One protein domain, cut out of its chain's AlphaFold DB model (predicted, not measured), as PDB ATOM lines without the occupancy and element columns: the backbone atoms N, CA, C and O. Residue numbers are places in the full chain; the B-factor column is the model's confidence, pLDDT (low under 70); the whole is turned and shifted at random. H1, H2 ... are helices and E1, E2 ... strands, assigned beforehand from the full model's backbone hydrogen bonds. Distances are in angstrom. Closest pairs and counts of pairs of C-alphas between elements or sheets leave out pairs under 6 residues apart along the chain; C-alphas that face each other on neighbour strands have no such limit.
ATOM      1  N   ASP A   9     226.903 210.076 222.329       89.50
ATOM      2  CA  ASP A   9     228.052 209.312 221.832       89.50
ATOM      3  C   ASP A   9     228.154 209.524 220.311       89.50
ATOM      4  O   ASP A   9     227.206 210.012 219.685       89.50
ATOM      5  N   PHE A  10     229.272 209.155 219.688       91.44
ATOM      6  CA  PHE A  10     229.415 209.206 218.231       91.44
ATOM      7  C   PHE A  10     229.918 207.895 217.625       91.44
ATOM      8  O   PHE A  10     230.696 207.138 218.205       91.44
ATOM      9  N   PHE A  11     229.489 207.635 216.403       92.44
ATOM     10  CA  PHE A  11     229.842 206.480 215.605       92.44
ATOM     11  C   PHE A  11     230.651 206.933 214.387       92.44
ATOM     12  O   PHE A  11     230.166 207.711 213.573       92.44
ATOM     13  N   VAL A  12     231.873 206.417 214.236       94.06
ATOM     14  CA  VAL A  12     232.681 206.570 213.018       94.06
ATOM     15  C   VAL A  12     232.148 205.625 211.938       94.06
ATOM     16  O   VAL A  12     232.530 204.457 211.894       94.06
ATOM     17  N   ARG A  13     231.241 206.111 211.083       93.31
ATOM     18  CA  ARG A  13     230.569 205.277 210.078       93.31
ATOM     19  C   ARG A  13     231.486 204.929 208.915       93.31
ATOM     20  O   ARG A  13     231.761 203.756 208.685       93.31
ATOM     21  N   ASP A  14     231.970 205.949 208.214       95.25
ATOM     22  CA  ASP A  14     232.803 205.807 207.021       95.25
ATOM     23  C   ASP A  14     234.050 206.672 207.171       95.25
ATOM     24  O   ASP A  14     233.941 207.798 207.648       95.25
ATOM     25  N   CYS A  15     235.207 206.215 206.699       96.19
ATOM     26  CA  CYS A  15     236.377 207.076 206.522       96.19
ATOM     27  C   CYS A  15     237.023 206.820 205.168       96.19
ATOM     28  O   CYS A  15     237.212 205.669 204.769       96.19
ATOM     29  N   PHE A  16     237.420 207.895 204.498       95.56
ATOM     30  CA  PHE A  16     238.094 207.866 203.208       95.56
ATOM     31  C   PHE A  16     239.399 208.646 203.281       95.56
ATOM     32  O   PHE A  16     239.452 209.688 203.930       95.56
ATOM     33  N   ALA A  17     240.420 208.163 202.585       94.81
ATOM     34  CA  ALA A  17     241.632 208.902 202.292       94.81
ATOM     35  C   ALA A  17     241.633 209.347 200.827       94.81
ATOM     36  O   ALA A  17     241.265 208.579 199.937       94.81
ATOM     37  N   GLU A  18     242.058 210.583 200.600       93.44
ATOM     38  CA  GLU A  18     242.156 211.234 199.294       93.44
ATOM     39  C   GLU A  18     243.520 211.950 199.201       93.44
ATOM     40  O   GLU A  18     244.017 212.439 200.226       93.44
ATOM     41  N   PRO A  19     244.154 212.029 198.018       92.50
ATOM     42  CA  PRO A  19     245.377 212.805 197.839       92.50
ATOM     43  C   PRO A  19     245.118 214.302 198.057       92.50
ATOM     44  O   PRO A  19     244.083 214.849 197.670       92.50
ATOM     45  N   GLY A  20     246.072 214.998 198.675       80.62
ATOM     46  CA  GLY A  20     246.006 216.445 198.860       80.62
ATOM     47  C   GLY A  20     246.295 217.178 197.553       80.62
ATOM     48  O   GLY A  20     247.458 217.391 197.215       80.62
ATOM     49  N   GLY A  21     245.239 217.563 196.836       73.69
ATOM     50  CA  GLY A  21     245.296 218.305 195.575       73.69
ATOM     51  C   GLY A  21     243.904 218.743 195.100       73.69
ATOM     52  O   GLY A  21     242.895 218.438 195.732       73.69
ATOM     53  N   SER A  22     243.842 219.471 193.981       57.25
ATOM     54  CA  SER A  22     242.581 219.906 193.349       57.25
ATOM     55  C   SER A  22     241.959 218.858 192.416       57.25
ATOM     56  O   SER A  22     240.887 219.087 191.858       57.25
ATOM     57  N   THR A  23     242.615 217.711 192.235       55.38
ATOM     58  CA  THR A  23     242.150 216.601 191.403       55.38
ATOM     59  C   THR A  23     240.980 215.886 192.070       55.38
ATOM     60  O   THR A  23     241.154 214.944 192.837       55.38
ATOM     61  N   THR A  24     239.765 216.304 191.719       55.47
ATOM     62  CA  THR A  24     238.480 215.681 192.087       55.47
ATOM     63  C   THR A  24     238.231 214.331 191.390       55.47
ATOM     64  O   THR A  24     237.091 213.963 191.111       55.47
ATOM     65  N   GLY A  25     239.297 213.579 191.104       56.47
ATOM     66  CA  GLY A  25     239.228 212.224 190.572       56.47
ATOM     67  C   GLY A  25     238.932 211.236 191.694       56.47
ATOM     68  O   GLY A  25     239.736 211.063 192.604       56.47
ATOM     69  N   SER A  26     237.791 210.554 191.619       59.84
ATOM     70  CA  SER A  26     237.411 209.500 192.570       59.84
ATOM     71  C   SER A  26     238.293 208.247 192.503       59.84
ATOM     72  O   SER A  26     238.098 207.342 193.307       59.84
ATOM     73  N   GLU A  27     239.216 208.167 191.544       67.50
ATOM     74  CA  GLU A  27     240.033 206.977 191.275       67.50
ATOM     75  C   GLU A  27     241.101 206.737 192.355       67.50
ATOM     76  O   GLU A  27     241.312 205.595 192.755       67.50
ATOM     77  N   ASP A  28     241.666 207.805 192.933       74.31
ATOM     78  CA  ASP A  28     242.650 207.733 194.028       74.31
ATOM     79  C   ASP A  28     241.996 207.674 195.430       74.31
ATOM     80  O   ASP A  28     242.664 207.824 196.454       74.31
ATOM     81  N   LYS A  29     240.672 207.483 195.528       88.81
ATOM     82  CA  LYS A  29     239.953 207.502 196.814       88.81
ATOM     83  C   LYS A  29     239.979 206.136 197.504       88.81
ATOM     84  O   LYS A  29     239.240 205.223 197.139       88.81
ATOM     85  N   LEU A  30     240.746 206.018 198.587       92.75
ATOM     86  CA  LEU A  30     240.826 204.793 199.386       92.75
ATOM     87  C   LEU A  30     239.825 204.815 200.552       92.75
ATOM     88  O   LEU A  30     239.951 205.620 201.474       92.75
ATOM     89  N   GLN A  31     238.852 203.900 200.566       94.81
ATOM     90  CA  GLN A  31     237.973 203.725 201.726       94.81
ATOM     91  C   GLN A  31     238.698 202.957 202.842       94.81
ATOM     92  O   GLN A  31     238.997 201.769 202.711       94.81
ATOM     93  N   LEU A  32     238.959 203.645 203.952       95.25
ATOM     94  CA  LEU A  32     239.636 203.114 205.133       95.25
ATOM     95  C   LEU A  32     238.664 202.361 206.052       95.25
ATOM     96  O   LEU A  32     238.949 201.250 206.488       95.25
ATOM     97  N   ILE A  33     237.510 202.971 206.334       94.94
ATOM     98  CA  ILE A  33     236.479 202.438 207.236       94.94
ATOM     99  C   ILE A  33     235.130 202.441 206.507       94.94
ATOM    100  O   ILE A  33     234.806 203.399 205.799       94.94
ATOM    101  N   ALA A  34     234.359 201.371 206.693       93.62
ATOM    102  CA  ALA A  34     232.986 201.202 206.227       93.62
ATOM    103  C   ALA A  34     232.153 200.558 207.346       93.62
ATOM    104  O   ALA A  34     232.579 199.554 207.919       93.62
ATOM    105  N   ASP A  35     230.994 201.136 207.669       91.31
ATOM    106  CA  ASP A  35     230.117 200.705 208.771       91.31
ATOM    107  C   ASP A  35     230.873 200.395 210.090       91.31
ATOM    108  O   ASP A  35     230.622 199.386 210.751       91.31
ATOM    109  N   GLY A  36     231.839 201.243 210.472       91.12
ATOM    110  CA  GLY A  36     232.634 201.072 211.702       91.12
ATOM    111  C   GLY A  36     233.743 200.023 211.653       91.12
ATOM    112  O   GLY A  36     234.436 199.816 212.653       91.12
ATOM    113  N   CYS A  37     233.937 199.364 210.510       92.00
ATOM    114  CA  CYS A  37     234.963 198.349 210.310       92.00
ATOM    115  C   CYS A  37     236.050 198.808 209.330       92.00
ATOM    116  O   CYS A  37     235.727 199.414 208.306       92.00
ATOM    117  N   PRO A  38     237.331 198.468 209.571       93.38
ATOM    118  CA  PRO A  38     238.369 198.572 208.550       93.38
ATOM    119  C   PRO A  38     237.970 197.781 207.297       93.38
ATOM    120  O   PRO A  38     237.532 196.632 207.408       93.38
ATOM    121  N   THR A  39     238.114 198.369 206.108       92.19
ATOM    122  CA  THR A  39     237.779 197.668 204.856       92.19
ATOM    123  C   THR A  39     238.776 196.545 204.561       92.19
ATOM    124  O   THR A  39     239.928 196.589 204.991       92.19
ATOM    125  N   ALA A  40     238.366 195.545 203.773       89.25
ATOM    126  CA  ALA A  40     239.222 194.403 203.429       89.25
ATOM    127  C   ALA A  40     240.567 194.812 202.788       89.25
ATOM    128  O   ALA A  40     241.580 194.154 203.016       89.25
ATOM    129  N   ALA A  41     240.595 195.919 202.035       87.88
ATOM    130  CA  ALA A  41     241.799 196.436 201.383       87.88
ATOM    131  C   ALA A  41     242.860 196.957 202.374       87.88
ATOM    132  O   ALA A  41     244.056 196.876 202.089       87.88
ATOM    133  N   VAL A  42     242.429 197.481 203.529       91.00
ATOM    134  CA  VAL A  42     243.313 198.092 204.539       91.00
ATOM    135  C   VAL A  42     243.483 197.242 205.794       91.00
ATOM    136  O   VAL A  42     244.481 197.398 206.502       91.00
ATOM    137  N   SER A  43     242.534 196.339 206.058       83.38
ATOM    138  CA  SER A  43     242.590 195.385 207.161       83.38
ATOM    139  C   SER A  43     243.888 194.578 207.103       83.38
ATOM    140  O   SER A  43     244.321 194.170 206.027       83.38
ATOM    141  N   GLN A  44     244.527 194.373 208.257       81.56
ATOM    142  CA  GLN A  44     245.840 193.711 208.402       81.56
ATOM    143  C   GLN A  44     247.055 194.447 207.800       81.56
ATOM    144  O   GLN A  44     248.180 194.000 208.020       81.56
ATOM    145  N   LYS A  45     246.870 195.559 207.075       86.06
ATOM    146  CA  LYS A  45     247.965 196.389 206.542       86.06
ATOM    147  C   LYS A  45     247.941 197.772 207.182       86.06
ATOM    148  O   LYS A  45     248.527 197.968 208.240       86.06
ATOM    149  N   LEU A  46     247.219 198.710 206.569       92.00
ATOM    150  CA  LEU A  46     247.179 200.097 207.021       92.00
ATOM    151  C   LEU A  46     246.414 200.235 208.339       92.00
ATOM    152  O   LEU A  46     246.859 200.975 209.206       92.00
ATOM    153  N   ILE A  47     245.308 199.507 208.519       92.06
ATOM    154  CA  ILE A  47     244.530 199.514 209.765       92.06
ATOM    155  C   ILE A  47     244.478 198.076 210.308       92.06
ATOM    156  O   ILE A  47     243.671 197.264 209.845       92.06
ATOM    157  N   PRO A  48     245.371 197.706 211.250       85.81
ATOM    158  CA  PRO A  48     245.488 196.328 211.728       85.81
ATOM    159  C   PRO A  48     244.422 195.937 212.766       85.81
ATOM    160  O   PRO A  48     244.210 194.744 212.987       85.81
ATOM    161  N   GLY A  49     243.758 196.909 213.401       86.44
ATOM    162  CA  GLY A  49     242.802 196.697 214.494       86.44
ATOM    163  C   GLY A  49     241.437 197.365 214.271       86.44
ATOM    164  O   GLY A  49     241.286 198.160 213.343       86.44
ATOM    165  N   PRO A  50     240.428 197.032 215.098       88.06
ATOM    166  CA  PRO A  50     239.138 197.722 215.120       88.06
ATOM    167  C   PRO A  50     239.269 199.161 215.654       88.06
ATOM    168  O   PRO A  50     240.342 199.585 216.080       88.06
ATOM    169  N   ILE A  51     238.162 199.906 215.659       90.44
ATOM    170  CA  ILE A  51     238.093 201.219 216.311       90.44
ATOM    171  C   ILE A  51     237.914 201.009 217.818       90.44
ATOM    172  O   ILE A  51     236.939 200.395 218.266       90.44
ATOM    173  N   GLU A  52     238.852 201.539 218.594       90.69
ATOM    174  CA  GLU A  52     238.872 201.483 220.052       90.69
ATOM    175  C   GLU A  52     238.129 202.684 220.656       90.69
ATOM    176  O   GLU A  52     238.174 203.801 220.134       90.69
ATOM    177  N   VAL A  53     237.438 202.463 221.776       88.12
ATOM    178  CA  VAL A  53     236.722 203.513 222.515       88.12
ATOM    179  C   VAL A  53     237.508 203.839 223.775       88.12
ATOM    180  O   VAL A  53     237.673 202.978 224.636       88.12
ATOM    181  N   GLN A  54     237.968 205.085 223.887       88.25
ATOM    182  CA  GLN A  54     238.606 205.603 225.099       88.25
ATOM    183  C   GLN A  54     237.582 206.321 225.993       88.25
ATOM    184  O   GLN A  54     237.639 206.206 227.214       88.25
ATOM    185  N   SER A  55     236.622 207.027 225.389       87.50
ATOM    186  CA  SER A  55     235.447 207.610 226.049       87.50
ATOM    187  C   SER A  55     234.313 207.818 225.030       87.50
ATOM    188  O   SER A  55     234.504 207.587 223.835       87.50
ATOM    189  N   SER A  56     233.139 208.286 225.467       82.88
ATOM    190  CA  SER A  56     232.062 208.739 224.561       82.88
ATOM    191  C   SER A  56     232.524 209.838 223.595       82.88
ATOM    192  O   SER A  56     232.074 209.893 222.453       82.88
ATOM    193  N   SER A  57     233.480 210.663 224.027       85.38
ATOM    194  CA  SER A  57     234.020 211.799 223.273       85.38
ATOM    195  C   SER A  57     235.369 211.514 222.584       85.38
ATOM    196  O   SER A  57     235.854 212.364 221.839       85.38
ATOM    197  N   VAL A  58     235.975 210.327 222.764       89.81
ATOM    198  CA  VAL A  58     237.268 209.950 222.148       89.81
ATOM    199  C   VAL A  58     237.274 208.500 221.656       89.81
ATOM    200  O   VAL A  58     237.159 207.550 222.435       89.81
ATOM    201  N   LYS A  59     237.502 208.329 220.347       91.12
ATOM    202  CA  LYS A  59     237.629 207.027 219.670       91.12
ATOM    203  C   LYS A  59     238.894 207.012 218.818       91.12
ATOM    204  O   LYS A  59     239.234 208.020 218.202       91.12
ATOM    205  N   ILE A  60     239.607 205.891 218.831       92.06
ATOM    206  CA  ILE A  60     240.972 205.763 218.315       92.06
ATOM    207  C   ILE A  60     241.004 204.650 217.267       92.06
ATOM    208  O   ILE A  60     240.489 203.559 217.487       92.06
ATOM    209  N   ALA A  61     241.626 204.926 216.124       91.38
ATOM    210  CA  ALA A  61     241.938 203.928 215.111       91.38
ATOM    211  C   ALA A  61     243.428 204.035 214.773       91.38
ATOM    212  O   ALA A  61     243.913 205.108 214.413       91.38
ATOM    213  N   HIS A  62     244.158 202.928 214.896       92.00
ATOM    214  CA  HIS A  62     245.575 202.890 214.554       92.00
ATOM    215  C   HIS A  62     245.755 202.745 213.041       92.00
ATOM    216  O   HIS A  62     245.270 201.786 212.444       92.00
ATOM    217  N   LEU A  63     246.469 203.698 212.442       92.31
ATOM    218  CA  LEU A  63     246.752 203.765 211.012       92.31
ATOM    219  C   LEU A  63     248.270 203.776 210.787       92.31
ATOM    220  O   LEU A  63     248.968 204.639 211.320       92.31
ATOM    221  N   GLN A  64     248.785 202.840 209.990       92.19
ATOM    222  CA  GLN A  64     250.148 202.912 209.465       92.19
ATOM    223  C   GLN A  64     250.231 204.031 208.423       92.19
ATOM    224  O   GLN A  64     249.350 204.157 207.572       92.19
ATOM    225  N   ALA A  65     251.295 204.832 208.483       89.25
ATOM    226  CA  ALA A  65     251.517 205.902 207.521       89.25
ATOM    227  C   ALA A  65     251.668 205.341 206.095       89.25
ATOM    228  O   ALA A  65     252.389 204.371 205.865       89.25
ATOM    229  N   PHE A  66     251.004 205.985 205.140       91.25
ATOM    230  CA  PHE A  66     251.089 205.702 203.711       91.25
ATOM    231  C   PHE A  66     250.983 207.018 202.936       91.25
ATOM    232  O   PHE A  66     250.524 208.017 203.487       91.25
ATOM    233  N   ARG A  67     251.376 207.013 201.663       90.50
ATOM    234  CA  ARG A  67     251.182 208.132 200.730       90.50
ATOM    235  C   ARG A  67     250.447 207.650 199.482       90.50
ATOM    236  O   ARG A  67     250.438 206.450 199.215       90.50
ATOM    237  N   PHE A  68     249.888 208.580 198.717       90.06
ATOM    238  CA  PHE A  68     249.493 208.315 197.336       90.06
ATOM    239  C   PHE A  68     250.678 208.613 196.415       90.06
ATOM    240  O   PHE A  68     251.462 209.519 196.693       90.06
ATOM    241  N   ASP A  69     250.806 207.897 195.298       87.19
ATOM    242  CA  ASP A  69     251.855 208.200 194.313       87.19
ATOM    243  C   ASP A  69     251.633 209.572 193.646       87.19
ATOM    244  O   ASP A  69     252.586 210.232 193.236       87.19
ATOM    245  N   SER A  70     250.380 210.041 193.615       86.44
ATOM    246  CA  SER A  70     249.970 211.362 193.131       86.44
ATOM    247  C   SER A  70     250.175 212.507 194.137       86.44
ATOM    248  O   SER A  70     250.141 213.670 193.732       86.44
ATOM    249  N   SER A  71     250.385 212.237 195.437       88.31
ATOM    250  CA  SER A  71     250.537 213.288 196.458       88.31
ATOM    251  C   SER A  71     251.231 212.823 197.744       88.31
ATOM    252  O   SER A  71     250.845 211.835 198.372       88.31
ATOM    253  N   SER A  72     252.188 213.628 198.219       89.06
ATOM    254  CA  SER A  72     252.782 213.508 199.562       89.06
ATOM    255  C   SER A  72     251.822 213.899 200.691       89.06
ATOM    256  O   SER A  72     252.107 213.635 201.859       89.06
ATOM    257  N   THR A  73     250.688 214.530 200.374       91.69
ATOM    258  CA  THR A  73     249.652 214.884 201.347       91.69
ATOM    259  C   THR A  73     248.503 213.882 201.276       91.69
ATOM    260  O   THR A  73     247.986 213.591 200.200       91.69
ATOM    261  N   VAL A  74     248.059 213.398 202.434       93.12
ATOM    262  CA  VAL A  74     246.897 212.514 202.583       93.12
ATOM    263  C   VAL A  74     245.830 213.244 203.388       93.12
ATOM    264  O   VAL A  74     246.054 213.621 204.540       93.12
ATOM    265  N   ARG A  75     244.652 213.436 202.797       94.50
ATOM    266  CA  ARG A  75     243.469 213.978 203.466       94.50
ATOM    267  C   ARG A  75     242.555 212.830 203.871       94.50
ATOM    268  O   ARG A  75     242.013 212.142 203.014       94.50
ATOM    269  N   ILE A  76     242.348 212.649 205.170       95.25
ATOM    270  CA  ILE A  76     241.415 211.672 205.728       95.25
ATOM    271  C   ILE A  76     240.126 212.395 206.107       95.25
ATOM    272  O   ILE A  76     240.149 213.324 206.912       95.25
ATOM    273  N   THR A  77     239.002 211.953 205.553       96.25
ATOM    274  CA  THR A  77     237.668 212.489 205.837       96.25
ATOM    275  C   THR A  77     236.775 211.370 206.368       96.25
ATOM    276  O   THR A  77     236.512 210.396 205.663       96.25
ATOM    277  N   CYS A  78     236.301 211.517 207.604       96.62
ATOM    278  CA  CYS A  78     235.408 210.581 208.279       96.62
ATOM    279  C   CYS A  78     233.996 211.156 208.423       96.62
ATOM    280  O   CYS A  78     233.822 212.297 208.853       96.62
ATOM    281  N   HIS A  79     232.985 210.348 208.114       96.38
ATOM    282  CA  HIS A  79     231.583 210.625 208.396       96.38
ATOM    283  C   HIS A  79     231.188 210.018 209.737       96.38
ATOM    284  O   HIS A  79     231.410 208.831 209.985       96.38
ATOM    285  N   LEU A  80     230.580 210.840 210.586       94.25
ATOM    286  CA  LEU A  80     230.185 210.487 211.939       94.25
ATOM    287  C   LEU A  80     228.657 210.504 212.071       94.25
ATOM    288  O   LEU A  80     227.993 211.392 211.530       94.25
ATOM    289  N   ASP A  81     228.118 209.549 212.821       92.44
ATOM    290  CA  ASP A  81     226.732 209.539 213.292       92.44
ATOM    291  C   ASP A  81     226.696 209.811 214.797       92.44
ATOM    292  O   ASP A  81     227.322 209.095 215.570       92.44
ATOM    293  N   ILE A  82     225.953 210.824 215.227       90.44
ATOM    294  CA  ILE A  82     225.729 211.111 216.647       90.44
ATOM    295  C   ILE A  82     224.577 210.238 217.162       90.44
ATOM    296  O   ILE A  82     223.557 210.068 216.487       90.44
ATOM    297  N   CYS A  83     224.738 209.690 218.362       87.25
ATOM    298  CA  CYS A  83     223.746 208.902 219.088       87.25
ATOM    299  C   CYS A  83     223.338 209.636 220.372       87.25
ATOM    300  O   CYS A  83     224.153 210.334 220.974       87.25
ATOM    301  N   LYS A  84     222.093 209.440 220.824       86.25
ATOM    302  CA  LYS A  84     221.691 209.790 222.193       86.25
ATOM    303  C   LYS A  84     221.969 208.597 223.109       86.25
ATOM    304  O   LYS A  84     221.421 207.521 222.876       86.25
ATOM    305  N   GLY A  85     222.814 208.796 224.118       85.25
ATOM    306  CA  GLY A  85     223.491 207.712 224.830       85.25
ATOM    307  C   GLY A  85     224.451 206.927 223.925       85.25
ATOM    308  O   GLY A  85     224.720 207.318 222.791       85.25
ATOM    309  N   THR A  86     224.958 205.800 224.427       85.50
ATOM    310  CA  THR A  86     225.960 204.955 223.751       85.50
ATOM    311  C   THR A  86     225.490 204.436 222.385       85.50
ATOM    312  O   THR A  86     224.398 203.878 222.262       85.50
ATOM    313  N   CYS A  87     226.341 204.548 221.363       86.50
ATOM    314  CA  CYS A  87     226.109 203.940 220.056       86.50
ATOM    315  C   CYS A  87     226.243 202.401 220.113       86.50
ATOM    316  O   CYS A  87     227.113 201.859 220.794       86.50
ATOM    317  N   GLU A  88     225.416 201.681 219.347       80.31
ATOM    318  CA  GLU A  88     225.497 200.214 219.214       80.31
ATOM    319  C   GLU A  88     226.840 199.781 218.590       80.31
ATOM    320  O   GLU A  88     227.412 200.508 217.783       80.31
ATOM    321  N   GLN A  89     227.355 198.596 218.931       74.12
ATOM    322  CA  GLN A  89     228.604 198.057 218.375       74.12
ATOM    323  C   GLN A  89     228.452 197.494 216.950       74.12
ATOM    324  O   GLN A  89     227.489 196.791 216.643       74.12
ATOM    325  N   ALA A  90     229.466 197.705 216.110       81.00
ATOM    326  CA  ALA A  90     229.756 196.851 214.964       81.00
ATOM    327  C   ALA A  90     230.453 195.550 215.399       81.00
ATOM    328  O   ALA A  90     230.988 195.392 216.501       81.00
ATOM    329  N   VAL A  91     230.462 194.583 214.489       80.56
ATOM    330  CA  VAL A  91     231.197 193.328 214.653       80.56
ATOM    331  C   VAL A  91     231.961 193.086 213.363       80.56
ATOM    332  O   VAL A  91     231.367 192.744 212.342       80.56
ATOM    333  N   CYS A  92     233.274 193.282 213.412       81.94
ATOM    334  CA  CYS A  92     234.147 193.134 212.259       81.94
ATOM    335  C   CYS A  92     234.693 191.711 212.162       81.94
ATOM    336  O   CYS A  92     234.962 191.043 213.165       81.94
ATOM    337  N   LEU A  93     234.896 191.263 210.926       74.94
ATOM    338  CA  LEU A  93     235.557 190.003 210.604       74.94
ATOM    339  C   LEU A  93     237.001 190.313 210.198       74.94
ATOM    340  O   LEU A  93     237.297 190.524 209.026       74.94
ATOM    341  N   LEU A  94     237.892 190.391 211.185       72.88
ATOM    342  CA  LEU A  94     239.300 190.744 210.997       72.88
ATOM    343  C   LEU A  94     240.140 189.463 211.018       72.88
ATOM    344  O   LEU A  94     240.339 188.860 212.068       72.88
ATOM    345  N   GLY A  95     240.621 189.029 209.847       60.72
ATOM    346  CA  GLY A  95     241.516 187.868 209.727       60.72
ATOM    347  C   GLY A  95     240.899 186.515 210.100       60.72
ATOM    348  O   GLY A  95     241.622 185.616 210.511       60.72
ATOM    349  N   GLY A  96     239.574 186.370 209.993       60.81
ATOM    350  CA  GLY A  96     238.840 185.166 210.410       60.81
ATOM    351  C   GLY A  96     238.353 185.194 211.863       60.81
ATOM    352  O   GLY A  96     237.465 184.422 212.220       60.81
ATOM    353  N   GLU A  97     238.843 186.127 212.683       58.97
ATOM    354  CA  GLU A  97     238.350 186.350 214.043       58.97
ATOM    355  C   GLU A  97     237.210 187.382 214.058       58.97
ATOM    356  O   GLU A  97     237.272 188.429 213.405       58.97
ATOM    357  N   LYS A  98     236.164 187.112 214.848       64.56
ATOM    358  CA  LYS A  98     235.118 188.099 215.155       64.56
ATOM    359  C   LYS A  98     235.645 189.059 216.217       64.56
ATOM    360  O   LYS A  98     235.729 188.684 217.383       64.56
ATOM    361  N   LYS A  99     235.961 190.294 215.828       68.81
ATOM    362  CA  LYS A  99     236.367 191.363 216.752       68.81
ATOM    363  C   LYS A  99     235.287 192.434 216.784       68.81
ATOM    364  O   LYS A  99     234.849 192.916 215.742       68.81
ATOM    365  N   GLN A 100     234.826 192.780 217.983       62.03
ATOM    366  CA  GLN A 100     233.927 193.917 218.162       62.03
ATOM    367  C   GLN A 100     234.677 195.201 217.779       62.03
ATOM    368  O   GLN A 100     235.838 195.379 218.142       62.03
ATOM    369  N   SER A 101     234.014 196.067 217.020       59.53
ATOM    370  CA  SER A 101     234.456 197.427 216.697       59.53
ATOM    371  C   SER A 101     233.260 198.317 216.946       59.53
ATOM    372  O   SER A 101     232.140 197.914 216.655       59.53
ATOM    373  N   TRP A 102     233.414 199.487 217.539       51.12
ATOM    374  CA  TRP A 102     232.231 200.191 218.031       51.12
ATOM    375  C   TRP A 102     231.520 200.944 216.903       51.12
ATOM    376  O   TRP A 102     232.168 201.644 216.130       51.12
ATOM    377  N   GLY A 103     230.189 200.808 216.828       53.69
ATOM    378  CA  GLY A 103     229.361 201.489 215.839       53.69
ATOM    379  C   GLY A 103     228.646 200.625 214.794       53.69
ATOM    380  O   GLY A 103     229.213 200.307 213.758       53.69
ATOM    381  N   ARG A 104     227.354 200.339 214.991       51.75
ATOM    382  CA  ARG A 104     226.444 199.890 213.926       51.75
ATOM    383  C   ARG A 104     225.165 200.715 213.934       51.75
ATOM    384  O   ARG A 104     224.530 200.895 214.971       51.75
ATOM    385  N   LYS A 105     224.716 201.154 212.756       53.09
ATOM    386  CA  LYS A 105     223.393 201.774 212.603       53.09
ATOM    387  C   LYS A 105     222.293 200.713 212.758       53.09
ATOM    388  O   LYS A 105     221.965 200.000 211.807       53.09
ATOM    389  N   LYS A 106     221.642 200.661 213.927       48.44
ATOM    390  CA  LYS A 106     220.258 200.163 214.020       48.44
ATOM    391  C   LYS A 106     219.416 200.921 212.992       48.44
ATOM    392  O   LYS A 106     219.634 202.116 212.790       48.44
ATOM    393  N   ARG A 107     218.418 200.275 212.375       55.19
ATOM    394  CA  ARG A 107     217.373 200.977 211.603       55.19
ATOM    395  C   ARG A 107     216.501 201.802 212.561       55.19
ATOM    396  O   ARG A 107     215.375 201.421 212.862       55.19
ATOM    397  N   SER A 108     217.060 202.876 213.111       52.84
ATOM    398  CA  SER A 108     216.326 203.917 213.813       52.84
ATOM    399  C   SER A 108     215.657 204.824 212.796       52.84
ATOM    400  O   SER A 108     216.127 204.956 211.661       52.84
ATOM    401  N   ASP A 109     214.553 205.426 213.222       52.00
ATOM    402  CA  ASP A 109     213.734 206.272 212.375       52.00
ATOM    403  C   ASP A 109     214.593 207.355 211.696       52.00
ATOM    404  O   ASP A 109     215.437 208.016 212.319       52.00
ATOM    405  N   ASN A 110     214.457 207.470 210.376       58.16
ATOM    406  CA  ASN A 110     215.320 208.327 209.556       58.16
ATOM    407  C   ASN A 110     214.842 209.799 209.593       58.16
ATOM    408  O   ASN A 110     215.412 210.642 208.912       58.16
ATOM    409  N   SER A 111     213.807 210.075 210.396       63.38
ATOM    410  CA  SER A 111     213.168 211.367 210.660       63.38
ATOM    411  C   SER A 111     213.979 212.302 211.565       63.38
ATOM    412  O   SER A 111     213.883 213.519 211.429       63.38
ATOM    413  N   VAL A 112     214.791 211.760 212.482       72.81
ATOM    414  CA  VAL A 112     215.601 212.567 213.408       72.81
ATOM    415  C   VAL A 112     216.845 213.086 212.691       72.81
ATOM    416  O   VAL A 112     217.707 212.287 212.312       72.81
ATOM    417  N   THR A 113     216.940 214.408 212.536       81.81
ATOM    418  CA  THR A 113     218.072 215.125 211.919       81.81
ATOM    419  C   THR A 113     219.019 215.761 212.938       81.81
ATOM    420  O   THR A 113     220.197 215.943 212.638       81.81
ATOM    421  N   GLU A 114     218.533 216.080 214.138       85.06
ATOM    422  CA  GLU A 114     219.256 216.807 215.189       85.06
ATOM    423  C   GLU A 114     218.910 216.259 216.580       85.06
ATOM    424  O   GLU A 114     217.815 215.738 216.804       85.06
ATOM    425  N   TYR A 115     219.835 216.421 217.525       83.56
ATOM    426  CA  TYR A 115     219.645 216.137 218.944       83.56
ATOM    427  C   TYR A 115     219.792 217.418 219.762       83.56
ATOM    428  O   TYR A 115     220.805 218.109 219.675       83.56
ATOM    429  N   GLU A 116     218.791 217.715 220.587       82.56
ATOM    430  CA  GLU A 116     218.816 218.815 221.550       82.56
ATOM    431  C   GLU A 116     219.200 218.275 222.934       82.56
ATOM    432  O   GLU A 116     218.533 217.396 223.488       82.56
ATOM    433  N   THR A 117     220.314 218.785 223.456       79.25
ATOM    434  CA  THR A 117     220.784 218.593 224.839       79.25
ATOM    435  C   THR A 117     220.428 219.829 225.665       79.25
ATOM    436  O   THR A 117     219.997 220.844 225.114       79.25
ATOM    437  N   GLN A 118     220.690 219.820 226.974       77.88
ATOM    438  CA  GLN A 118     220.478 221.007 227.824       77.88
ATOM    439  C   GLN A 118     221.289 222.253 227.407       77.88
ATOM    440  O   GLN A 118     221.031 223.342 227.917       77.88
ATOM    441  N   ARG A 119     222.295 222.109 226.530       74.31
ATOM    442  CA  ARG A 119     223.258 223.177 226.214       74.31
ATOM    443  C   ARG A 119     223.498 223.412 224.721       74.31
ATOM    444  O   ARG A 119     223.867 224.523 224.348       74.31
ATOM    445  N   TYR A 120     223.297 222.398 223.879       79.38
ATOM    446  CA  TYR A 120     223.614 222.438 222.449       79.38
ATOM    447  C   TYR A 120     222.603 221.646 221.613       79.38
ATOM    448  O   TYR A 120     222.144 220.580 222.032       79.38
ATOM    449  N   LYS A 121     222.335 222.128 220.395       84.69
ATOM    450  CA  LYS A 121     221.757 221.321 219.311       84.69
ATOM    451  C   LYS A 121     222.893 220.776 218.457       84.69
ATOM    452  O   LYS A 121     223.766 221.538 218.045       84.69
ATOM    453  N   VAL A 122     222.900 219.467 218.228       86.38
ATOM    454  CA  VAL A 122     223.960 218.758 217.502       86.38
ATOM    455  C   VAL A 122     223.328 218.011 216.324       86.38
ATOM    456  O   VAL A 122     222.356 217.282 216.538       86.38
ATOM    457  N   PRO A 123     223.830 218.161 215.086       90.88
ATOM    458  CA  PRO A 123     223.307 217.409 213.952       90.88
ATOM    459  C   PRO A 123     223.603 215.917 214.120       90.88
ATOM    460  O   PRO A 123     224.670 215.526 214.592       90.88
ATOM    461  N   ARG A 124     222.674 215.063 213.682       88.81
ATOM    462  CA  ARG A 124     222.854 213.605 213.681       88.81
ATOM    463  C   ARG A 124     224.025 213.168 212.806       88.81
ATOM    464  O   ARG A 124     224.649 212.158 213.103       88.81
ATOM    465  N   HIS A 125     224.303 213.902 211.734       92.75
ATOM    466  CA  HIS A 125     225.393 213.620 210.809       92.75
ATOM    467  C   HIS A 125     226.460 214.707 210.926       92.75
ATOM    468  O   HIS A 125     226.161 215.889 210.768       92.75
ATOM    469  N   ALA A 126     227.701 214.299 211.175       92.44
ATOM    470  CA  ALA A 126     228.855 215.185 211.253       92.44
ATOM    471  C   ALA A 126     230.003 214.658 210.378       92.44
ATOM    472  O   ALA A 126     229.985 213.518 209.908       92.44
ATOM    473  N   GLN A 127     231.009 215.496 210.140       94.81
ATOM    474  CA  GLN A 127     232.185 215.139 209.351       94.81
ATOM    475  C   GLN A 127     233.443 215.661 210.045       94.81
ATOM    476  O   GLN A 127     233.505 216.827 210.432       94.81
ATOM    477  N   ALA A 128     234.445 214.798 210.187       94.06
ATOM    478  CA  ALA A 128     235.778 215.152 210.657       94.06
ATOM    479  C   ALA A 128     236.761 215.028 209.486       94.06
ATOM    480  O   ALA A 128     236.684 214.074 208.715       94.06
ATOM    481  N   THR A 129     237.665 215.992 209.321       94.38
ATOM    482  CA  THR A 129     238.705 215.962 208.281       94.38
ATOM    483  C   THR A 129     240.061 216.262 208.905       94.38
ATOM    484  O   THR A 129     240.212 217.279 209.576       94.38
ATOM    485  N   THR A 130     241.044 215.411 208.623       93.69
ATOM    486  CA  THR A 130     242.437 215.548 209.057       93.69
ATOM    487  C   THR A 130     243.341 215.443 207.836       93.69
ATOM    488  O   THR A 130     243.237 214.483 207.078       93.69
ATOM    489  N   SER A 131     244.248 216.399 207.653       92.62
ATOM    490  CA  SER A 131     245.256 216.361 206.586       92.62
ATOM    491  C   SER A 131     246.633 216.065 207.168       92.62
ATOM    492  O   SER A 131     247.022 216.657 208.173       92.62
ATOM    493  N   LEU A 132     247.369 215.160 206.528       91.25
ATOM    494  CA  LEU A 132     248.696 214.699 206.930       91.25
ATOM    495  C   LEU A 132     249.681 214.935 205.782       91.25
ATOM    496  O   LEU A 132     249.382 214.584 204.644       91.25
ATOM    497  N   LEU A 133     250.858 215.490 206.077       91.44
ATOM    498  CA  LEU A 133     251.973 215.568 205.131       91.44
ATOM    499  C   LEU A 133     252.961 214.440 205.441       91.44
ATOM    500  O   LEU A 133     253.488 214.364 206.551       91.44
ATOM    501  N   VAL A 134     253.214 213.574 204.464       89.25
ATOM    502  CA  VAL A 134     254.108 212.420 204.594       89.25
ATOM    503  C   VAL A 134     255.448 212.759 203.957       89.25
ATOM    504  O   VAL A 134     255.559 212.903 202.740       89.25
ATOM    505  N   ILE A 135     256.470 212.897 204.800       86.31
ATOM    506  CA  ILE A 135     257.840 213.216 204.395       86.31
ATOM    507  C   ILE A 135     258.662 211.927 204.438       86.31
ATOM    508  O   ILE A 135     258.812 211.328 205.502       86.31
ATOM    509  N   ASP A 136     259.210 211.519 203.294       77.94
ATOM    510  CA  ASP A 136     260.236 210.477 203.238       77.94
ATOM    511  C   ASP A 136     261.618 211.124 203.476       77.94
ATOM    512  O   ASP A 136     262.064 211.927 202.645       77.94
ATOM    513  N   PRO A 137     262.314 210.812 204.588       75.06
ATOM    514  CA  PRO A 137     263.612 211.409 204.897       75.06
ATOM    515  C   PRO A 137     264.713 211.018 203.898       75.06
ATOM    516  O   PRO A 137     265.695 211.747 203.769       75.06
ATOM    517  N   LEU A 138     264.572 209.903 203.169       70.38
ATOM    518  CA  LEU A 138     265.541 209.494 202.147       70.38
ATOM    519  C   LEU A 138     265.364 210.288 200.846       70.38
ATOM    520  O   LEU A 138     266.348 210.568 200.159       70.38
ATOM    521  N   GLN A 139     264.135 210.711 200.530       63.06
ATOM    522  CA  GLN A 139     263.847 211.469 199.308       63.06
ATOM    523  C   GLN A 139     264.455 212.886 199.344       63.06
ATOM    524  O   GLN A 139     264.992 213.345 198.334       63.06
ATOM    525  N   GLN A 140     264.487 213.541 200.515       57.50
ATOM    526  CA  GLN A 140     265.100 214.874 200.672       57.50
ATOM    527  C   GLN A 140     266.600 214.902 200.325       57.50
ATOM    528  O   GLN A 140     267.091 215.884 199.764       57.50
ATOM    529  N   VAL A 141     267.334 213.819 200.609       58.41
ATOM    530  CA  VAL A 141     268.764 213.713 200.265       58.41
ATOM    531  C   VAL A 141     268.956 213.649 198.744       58.41
ATOM    532  O   VAL A 141     269.908 214.223 198.209       58.41
ATOM    533  N   GLY A 142     268.030 212.995 198.035       55.78
ATOM    534  CA  GLY A 142     268.030 212.893 196.576       55.78
ATOM    535  C   GLY A 142     267.846 214.243 195.886       55.78
ATOM    536  O   GLY A 142     268.620 214.572 194.990       55.78
ATOM    537  N   GLU A 143     266.887 215.053 196.336       55.31
ATOM    538  CA  GLU A 143     266.606 216.382 195.770       55.31
ATOM    539  C   GLU A 143     267.759 217.368 196.008       55.31
ATOM    540  O   GLU A 143     268.209 218.020 195.064       55.31
ATOM    541  N   ALA A 144     268.328 217.408 197.220       57.31
ATOM    542  CA  ALA A 144     269.517 218.217 197.507       57.31
ATOM    543  C   ALA A 144     270.724 217.806 196.637       57.31
ATOM    544  O   ALA A 144     271.440 218.658 196.106       57.31
ATOM    545  N   THR A 145     270.919 216.498 196.429       57.78
ATOM    546  CA  THR A 145     271.994 215.968 195.574       57.78
ATOM    547  C   THR A 145     271.734 216.232 194.087       57.78
ATOM    548  O   THR A 145     272.674 216.495 193.338       57.78
ATOM    549  N   ALA A 146     270.476 216.197 193.641       57.88
ATOM    550  CA  ALA A 146     270.088 216.520 192.270       57.88
ATOM    551  C   ALA A 146     270.301 218.010 191.961       57.88
ATOM    552  O   ALA A 146     270.881 218.332 190.923       57.88
ATOM    553  N   LEU A 147     269.940 218.909 192.887       58.62
ATOM    554  CA  LEU A 147     270.235 220.341 192.772       58.62
ATOM    555  C   LEU A 147     271.748 220.596 192.690       58.62
ATOM    556  O   LEU A 147     272.205 221.306 191.795       58.62
ATOM    557  N   ALA A 148     272.538 219.960 193.564       59.16
ATOM    558  CA  ALA A 148     273.997 220.079 193.558       59.16
ATOM    559  C   ALA A 148     274.635 219.544 192.257       59.16
ATOM    560  O   ALA A 148     275.585 220.138 191.739       59.16
ATOM    561  N   ARG A 149     274.094 218.455 191.688       58.31
ATOM    562  CA  ARG A 149     274.515 217.913 190.381       58.31
ATOM    563  C   ARG A 149     274.124 218.810 189.207       58.31
ATOM    564  O   ARG A 149     274.905 218.945 188.272       58.31
ATOM    565  N   SER A 150     272.962 219.461 189.263       57.47
ATOM    566  CA  SER A 150     272.569 220.452 188.253       57.47
ATOM    567  C   SER A 150     273.525 221.649 188.254       57.47
ATOM    568  O   SER A 150     273.987 222.063 187.197       57.47
ATOM    569  N   GLN A 151     273.893 222.149 189.440       58.28
ATOM    570  CA  GLN A 151     274.837 223.265 189.588       58.28
ATOM    571  C   GLN A 151     276.253 222.926 189.089       58.28
ATOM    572  O   GLN A 151     276.937 223.798 188.561       58.28
ATOM    573  N   THR A 152     276.696 221.668 189.207       57.03
ATOM    574  CA  THR A 152     278.002 221.243 188.666       57.03
ATOM    575  C   THR A 152     278.002 221.072 187.147       57.03
ATOM    576  O   THR A 152     279.051 221.237 186.529       57.03
ATOM    577  N   LEU A 153     276.851 220.787 186.526       57.06
ATOM    578  CA  LEU A 153     276.747 220.693 185.069       57.06
ATOM    579  C   LEU A 153     276.803 222.067 184.387       57.06
ATOM    580  O   LEU A 153     277.558 222.206 183.424       57.06
ATOM    581  N   ASP A 154     276.116 223.098 184.895       53.28
ATOM    582  CA  ASP A 154     276.216 224.443 184.294       53.28
ATOM    583  C   ASP A 154     277.647 225.014 184.379       53.28
ATOM    584  O   ASP A 154     278.149 225.540 183.386       53.28
ATOM    585  N   PHE A 155     278.373 224.772 185.480       51.31
ATOM    586  CA  PHE A 155     279.788 225.166 185.621       51.31
ATOM    587  C   PHE A 155     280.752 224.519 184.609       51.31
ATOM    588  O   PHE A 155     281.869 225.005 184.441       51.31
ATOM    589  N   THR A 156     280.357 223.439 183.926       52.62
ATOM    590  CA  THR A 156     281.187 222.811 182.876       52.62
ATOM    591  C   THR A 156     280.827 223.257 181.458       52.62
ATOM    592  O   THR A 156     281.574 222.964 180.526       52.62
TER     593      THR A 156
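What this domain is: This is residues 9 to 156 of the 169 residues of the protein "ZP domain-containing protein" of Toxocara canis (UniProt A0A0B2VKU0). A twisted sheet of four long and short strands, E2 E1 E5 E10, has the small hairpin E3 and E4 and parts of the long links over one face, and a single helix, H1, sticks out free beyond one end. Two more hairpins, E6 and E7 on the side of E2 and E8 and E9 on the side of E10, lie toward the sheet's other end. The printed part has 148 residues, with ten named strands, E1 to E10, followed by one named helix; the sheet, in the order E2 - E1 - E5 - E10, is antiparallel, and the class is mixed, helices and strands. The whole is loose, with a radius of gyration of the C-alphas of 20.6 A, and elongated, spanning 75 by 40 by 28 A.

How they stand to each other: E1, residues 9 to 19, bends by 53 degrees at residue 13. It forms a hairpin with E2, residues 30 to 34, at 168 degrees, with N 17 and O 30 2.8 A apart. On the other side of E1 is E5, residues 73 to 84, antiparallel at 162 degrees, with N 11 and O 81 2.7 A apart. E5 is also the antiparallel neighbour of E10, residues 125 to 133, at 156 degrees, with N 76 and O 130 2.8 A apart. E3, residues 52 to 55, and E4, residues 58 to 60, form a hairpin, with N 52 and O 60 2.8 A apart; E4 and E1 are near each other. E6, residues 89 to 94, and E7, residues 97 to 102, form a hairpin, with N 90 and O 101 2.7 A apart. The closest C-alphas of E3 and E7, those of Glu 52 and Ser 101, are 6.9 A apart. E8, residues 114 to 116, and E9, residues 121 to 123, form a hairpin, with N 115 and O 122 2.8 A apart; E9 runs on into E10 at 69 degrees. H1, residues 137 to 156, is not on the sheet; 12 of its 16 O i to N i+4 pairs are within hydrogen-bond range.

Where its parts are: E1 begins at C-alpha 9 (228.052, 209.312, 221.832) and is 29.8 A long. E5 is 35.2 A long and E10 27.2 A, ending at C-alpha 133 (251.973, 215.568, 205.131). H1 is 30.4 A long and ends at C-alpha 156 (281.187, 222.811, 182.876).

The domain as a whole: The C-alphas farthest apart, those of Gln 118 and Thr 156, are 75.6 A apart. Without H1, which stands free, the body spans 47 by 37 by 24 A. The printed part has no cut. The links E2 to E3, E4 to E5 and E7 to E8 are long. The mean pLDDT of the printed part is 79.6; residues 22 to 27, 95 to 111 and 139 to 156 are under 70.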